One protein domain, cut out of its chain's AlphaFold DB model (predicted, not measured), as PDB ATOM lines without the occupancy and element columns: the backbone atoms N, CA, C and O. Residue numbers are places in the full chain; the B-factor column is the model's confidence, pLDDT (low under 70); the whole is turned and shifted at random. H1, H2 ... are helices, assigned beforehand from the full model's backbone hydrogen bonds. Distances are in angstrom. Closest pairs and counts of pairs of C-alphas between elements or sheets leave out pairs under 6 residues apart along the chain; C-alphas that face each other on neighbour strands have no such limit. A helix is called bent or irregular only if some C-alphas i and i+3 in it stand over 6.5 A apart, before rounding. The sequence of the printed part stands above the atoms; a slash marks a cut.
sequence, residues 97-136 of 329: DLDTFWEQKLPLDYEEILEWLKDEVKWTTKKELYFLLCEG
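What this domain is: This is residues 97 to 136 of the 329 residues of an uncharacterized protein of Mikania micrantha (UniProt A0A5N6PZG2). Three short helices lie along one open loop of chain: from H1 the chain runs out to H2, turns back through a long link, and returns beside H1, where H3, the longest helix, begins. The first part of H3 packs on H1, while H2 lies across the loop without touching a helix. The printed part has 40 residues, with three named helices in the order H1, H2, H3 and no named strand; its class is all helix. It is compact, with a radius of gyration of the C-alphas of 9.9 A, and elongated in outline, spanning 29 by 18 by 15 A.

Where its parts are: H3 covers residues 126 to 135, from Lys 126 to Glu 135, and measures 14.3 A from first to last C-alpha. Its first C-alpha is at (-12.596, -27.030, 24.176) and its last at (-3.651, -31.366, 34.453). H1 covers residues 98 to 103, from Leu 98 to Glu 103, and measures 8.9 A; C-alpha 98 is at (-21.405, -27.886, 25.062). H2 covers residues 110 to 114, from Tyr 110 to Leu 114, and measures 6.2 A.

How they stand to each other: H3 touches H1, with 6 pairs of C-alphas within 8 A. Their closest C-alphas are those of Trp 102 and Lys 127, 5.7 A apart. The lines of H1 and H3 stand at a steep tilt of 48 degrees, and the two helices run the same way. Their centres are 11.9 A apart. H2 and H3 are near each other, with 6 pairs of C-alphas within 10 A and no pair within 8 A. H1 and H2 are apart. In H1, H2 and H3 every O i to N i+4 pair is within hydrogen-bond range. No helix is bent or irregular.

The domain as a whole: The two C-alphas farthest apart are those of Asp 97 and Lys 118, at 29.2 A. The first and last printed C-alphas, those of Asp 97 and Gly 136, are 25.6 A apart. The printed part has no cut. The link from H1 to H2, with 6 residues between them, is short, and the link from H2 to H3, with 11 residues between them, is long. The mean pLDDT of the printed part is 81.7. It is under 70 at residues 97 to 99, of which 98 to 99 belong to H1, and at residues 118 to 121, in the link from H2 to H3. The mean pLDDT is 90 in H3, 86 in H2 and 76 in H1.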
ATOM      1  N   ASP A  97     -25.333 -25.552  24.857       56.50
ATOM      2  CA  ASP A  97     -24.372 -25.811  23.792       56.50
ATOM      3  C   ASP A  97     -22.991 -26.091  24.404       56.50
ATOM      4  O   ASP A  97     -22.412 -25.223  25.067       56.50
ATOM      5  N   LEU A  98     -22.524 -27.342  24.280       63.53
ATOM      6  CA  LEU A  98     -21.405 -27.886  25.062       63.53
ATOM      7  C   LEU A  98     -20.159 -27.002  24.930       63.53
ATOM      8  O   LEU A  98     -19.445 -26.792  25.908       63.53
ATOM      9  N   ASP A  99     -19.941 -26.441  23.743       67.69
ATOM     10  CA  ASP A  99     -18.790 -25.595  23.444       67.69
ATOM     11  C   ASP A  99     -18.862 -24.220  24.116       67.69
ATOM     12  O   ASP A  99     -17.824 -23.682  24.504       67.69
ATOM     13  N   THR A 100     -20.061 -23.670  24.333       74.19
ATOM     14  CA  THR A 100     -20.228 -22.373  25.013       74.19
ATOM     15  C   THR A 100     -19.912 -22.485  26.507       74.19
ATOM     16  O   THR A 100     -19.345 -21.562  27.091       74.19
ATOM     17  N   PHE A 101     -20.228 -23.623  27.132       82.56
ATOM     18  CA  PHE A 101     -19.903 -23.873  28.539       82.56
ATOM     19  C   PHE A 101     -18.390 -23.975  28.775       82.56
ATOM     20  O   PHE A 101     -17.868 -23.357  29.703       82.56
ATOM     21  N   TRP A 102     -17.678 -24.739  27.940       82.94
ATOM     22  CA  TRP A 102     -16.227 -24.905  28.091       82.94
ATOM     23  C   TRP A 102     -15.458 -23.642  27.725       82.94
ATOM     24  O   TRP A 102     -14.452 -23.360  28.366       82.94
ATOM     25  N   GLU A 103     -15.963 -22.838  26.786       82.56
ATOM     26  CA  GLU A 103     -15.366 -21.534  26.484       82.56
ATOM     27  C   GLU A 103     -15.318 -20.625  27.713       82.56
ATOM     28  O   GLU A 103     -14.298 -20.009  27.994       82.56
ATOM     29  N   GLN A 104     -16.393 -20.590  28.505       83.44
ATOM     30  CA  GLN A 104     -16.450 -19.777  29.724       83.44
ATOM     31  C   GLN A 104     -15.508 -20.275  30.832       83.44
ATOM     32  O   GLN A 104     -15.241 -19.545  31.787       83.44
ATOM     33  N   LYS A 105     -15.040 -21.524  30.741       84.62
ATOM     34  CA  LYS A 105     -14.094 -22.133  31.685       84.62
ATOM     35  C   LYS A 105     -12.636 -21.908  31.297       84.62
ATOM     36  O   LYS A 105     -11.760 -22.170  32.121       84.62
ATOM     37  N   LEU A 106     -12.373 -21.464  30.073       87.56
ATOM     38  CA  LEU A 106     -11.035 -21.121  29.625       87.56
ATOM     39  C   LEU A 106     -10.707 -19.670  30.025       87.56
ATOM     40  O   LEU A 106     -11.591 -18.809  30.022       87.56
ATOM     41  N   PRO A 107      -9.447 -19.370  30.382       85.75
ATOM     42  CA  PRO A 107      -8.994 -17.999  30.568       85.75
ATOM     43  C   PRO A 107      -9.212 -17.185  29.294       85.75
ATOM     44  O   PRO A 107      -9.080 -17.714  28.198       85.75
ATOM     45  N   LEU A 108      -9.476 -15.884  29.423       84.69
ATOM     46  CA  LEU A 108      -9.652 -15.002  28.258       84.69
ATOM     47  C   LEU A 108      -8.430 -14.985  27.329       84.69
ATOM     48  O   LEU A 108      -8.567 -14.755  26.136       84.69
ATOM     49  N   ASP A 109      -7.252 -15.240  27.886       86.81
ATOM     50  CA  ASP A 109      -5.968 -15.296  27.201       86.81
ATOM     51  C   ASP A 109      -5.512 -16.738  26.917       86.81
ATOM     52  O   ASP A 109      -4.318 -16.999  26.796       86.81
ATOM     53  N   TYR A 110      -6.440 -17.701  26.805       86.00
ATOM     54  CA  TYR A 110      -6.073 -19.095  26.526       86.00
ATOM     55  C   TYR A 110      -5.312 -19.267  25.206       86.00
ATOM     56  O   TYR A 110      -4.483 -20.165  25.120       86.00
ATOM     57  N   GLU A 111      -5.540 -18.408  24.210       86.56
ATOM     58  CA  GLU A 111      -4.780 -18.413  22.955       86.56
ATOM     59  C   GLU A 111      -3.287 -18.126  23.185       86.56
ATOM     60  O   GLU A 111      -2.444 -18.812  22.618       86.56
ATOM     61  N   GLU A 112      -2.947 -17.199  24.086       86.94
ATOM     62  CA  GLU A 112      -1.552 -16.936  24.475       86.94
ATOM     63  C   GLU A 112      -0.965 -18.113  25.272       86.94
ATOM     64  O   GLU A 112       0.204 -18.464  25.124       86.94
ATOM     65  N   ILE A 113      -1.785 -18.774  26.095       87.00
ATOM     66  CA  ILE A 113      -1.383 -19.978  26.843       87.00
ATOM     67  C   ILE A 113      -1.080 -21.139  25.883       87.00
ATOM     68  O   ILE A 113      -0.180 -21.937  26.151       87.00
ATOM     69  N   LEU A 114      -1.796 -21.237  24.757       85.56
ATOM     70  CA  LEU A 114      -1.533 -22.244  23.726       85.56
ATOM     71  C   LEU A 114      -0.143 -22.081  23.104       85.56
ATOM     72  O   LEU A 114       0.457 -23.086  22.740       85.56
ATOM     73  N   GLU A 115       0.417 -20.869  23.052       86.31
ATOM     74  CA  GLU A 115       1.796 -20.663  22.586       86.31
ATOM     75  C   GLU A 115       2.838 -21.307  23.523       86.31
ATOM     76  O   GLU A 115       3.968 -21.583  23.113       86.31
ATOM     77  N   TRP A 116       2.482 -21.567  24.787       84.56
ATOM     78  CA  TRP A 116       3.358 -22.247  25.750       84.56
ATOM     79  C   TRP A 116       3.298 -23.770  25.625       84.56
ATOM     80  O   TRP A 116       4.275 -24.456  25.945       84.56
ATOM     81  N   LEU A 117       2.162 -24.298  25.167       78.19
ATOM     82  CA  LEU A 117       1.989 -25.702  24.818       78.19
ATOM     83  C   LEU A 117       2.755 -25.950  23.515       78.19
ATOM     84  O   LEU A 117       2.245 -25.729  22.424       78.19
ATOM     85  N   LYS A 118       4.011 -26.401  23.625       67.50
ATOM     86  CA  LYS A 118       4.785 -26.882  22.466       67.50
ATOM     87  C   LYS A 118       3.934 -27.865  21.639       67.50
ATOM     88  O   LYS A 118       3.117 -28.576  22.221       67.50
ATOM     89  N   ASP A 119       4.181 -27.935  20.326       59.12
ATOM     90  CA  ASP A 119       3.412 -28.617  19.251       59.12
ATOM     91  C   ASP A 119       2.955 -30.089  19.476       59.12
ATOM     92  O   ASP A 119       2.382 -30.717  18.583       59.12
ATOM     93  N   GLU A 120       3.204 -30.690  20.637       59.47
ATOM     94  CA  GLU A 120       2.924 -32.093  20.945       59.47
ATOM     95  C   GLU A 120       1.473 -32.361  21.381       59.47
ATOM     96  O   GLU A 120       1.000 -33.494  21.260       59.47
ATOM     97  N   VAL A 121       0.727 -31.348  21.841       67.12
ATOM     98  CA  VAL A 121      -0.615 -31.554  22.411       67.12
ATOM     99  C   VAL A 121      -1.710 -31.280  21.379       67.12
ATOM    100  O   VAL A 121      -2.103 -30.141  21.132       67.12
ATOM    101  N   LYS A 122      -2.244 -32.352  20.786       74.00
ATOM    102  CA  LYS A 122      -3.420 -32.286  19.907       74.00
ATOM    103  C   LYS A 122      -4.697 -32.374  20.735       74.00
ATOM    104  O   LYS A 122      -4.950 -33.394  21.368       74.00
ATOM    105  N   TRP A 123      -5.519 -31.338  20.670       80.56
ATOM    106  CA  TRP A 123      -6.875 -31.318  21.213       80.56
ATOM    107  C   TRP A 123      -7.867 -31.061  20.077       80.56
ATOM    108  O   TRP A 123      -7.548 -30.393  19.093       80.56
ATOM    109  N   THR A 124      -9.060 -31.635  20.184       79.25
ATOM    110  CA  THR A 124     -10.118 -31.524  19.166       79.25
ATOM    111  C   THR A 124     -11.339 -30.766  19.669       79.25
ATOM    112  O   THR A 124     -12.125 -30.268  18.868       79.25
ATOM    113  N   THR A 125     -11.484 -30.639  20.992       85.94
ATOM    114  CA  THR A 125     -12.593 -29.925  21.637       85.94
ATOM    115  C   THR A 125     -12.099 -28.995  22.744       85.94
ATOM    116  O   THR A 125     -11.070 -29.243  23.375       85.94
ATOM    117  N   LYS A 126     -12.876 -27.948  23.052       85.94
ATOM    118  CA  LYS A 126     -12.596 -27.030  24.176       85.94
ATOM    119  C   LYS A 126     -12.616 -27.736  25.529       85.94
ATOM    120  O   LYS A 126     -11.882 -27.368  26.439       85.94
ATOM    121  N   LYS A 127     -13.419 -28.796  25.642       88.25
ATOM    122  CA  LYS A 127     -13.438 -29.686  26.804       88.25
ATOM    123  C   LYS A 127     -12.087 -30.366  27.011       88.25
ATOM    124  O   LYS A 127     -11.567 -30.348  28.121       88.25
ATOM    125  N   GLU A 128     -11.537 -30.980  25.963       88.81
ATOM    126  CA  GLU A 128     -10.221 -31.629  26.019       88.81
ATOM    127  C   GLU A 128      -9.138 -30.622  26.389       88.81
ATOM    128  O   GLU A 128      -8.361 -30.885  27.304       88.81
ATOM    129  N   LEU A 129      -9.154 -29.445  25.753       89.31
ATOM    130  CA  LEU A 129      -8.239 -28.358  26.086       89.31
ATOM    131  C   LEU A 129      -8.341 -27.973  27.567       89.31
ATOM    132  O   LEU A 129      -7.327 -27.916  28.254       89.31
ATOM    133  N   TYR A 130      -9.551 -27.768  28.087       90.31
ATOM    134  CA  TYR A 130      -9.756 -27.440  29.495       90.31
ATOM    135  C   TYR A 130      -9.144 -28.492  30.434       90.31
ATOM    136  O   TYR A 130      -8.424 -28.134  31.366       90.31
ATOM    137  N   PHE A 131      -9.379 -29.785  30.187       90.44
ATOM    138  CA  PHE A 131      -8.817 -30.845  31.033       90.44
ATOM    139  C   PHE A 131      -7.289 -30.924  30.948       90.44
ATOM    140  O   PHE A 131      -6.654 -31.102  31.985       90.44
ATOM    141  N   LEU A 132      -6.706 -30.723  29.763       91.00
ATOM    142  CA  LEU A 132      -5.252 -30.634  29.580       91.00
ATOM    143  C   LEU A 132      -4.658 -29.471  30.384       91.00
ATOM    144  O   LEU A 132      -3.669 -29.631  31.097       91.00
ATOM    145  N   LEU A 133      -5.297 -28.300  30.327       92.00
ATOM    146  CA  LEU A 133      -4.872 -27.139  31.104       92.00
ATOM    147  C   LEU A 133      -5.051 -27.363  32.618       92.00
ATOM    148  O   LEU A 133      -4.255 -26.852  33.401       92.00
ATOM    149  N   CYS A 134      -6.055 -28.128  33.055       92.00
ATOM    150  CA  CYS A 134      -6.234 -28.498  34.464       92.00
ATOM    151  C   CYS A 134      -5.208 -29.520  34.973       92.00
ATOM    152  O   CYS A 134      -4.847 -29.467  36.149       92.00
ATOM    153  N   GLU A 135      -4.753 -30.448  34.128       90.81
ATOM    154  CA  GLU A 135      -3.651 -31.366  34.453       90.81
ATOM    155  C   GLU A 135      -2.341 -30.590  34.646       90.81
ATOM    156  O   GLU A 135      -1.599 -30.804  35.610       90.81
ATOM    157  N   GLY A 136      -2.136 -29.598  33.780       92.06
ATOM    158  CA  GLY A 136      -1.004 -28.697  33.830       92.06
ATOM    159  C   GLY A 136       0.204 -29.199  33.064       92.06
ATOM    160  O   GLY A 136       0.282 -30.348  32.639       92.06
TER     161      GLY A 136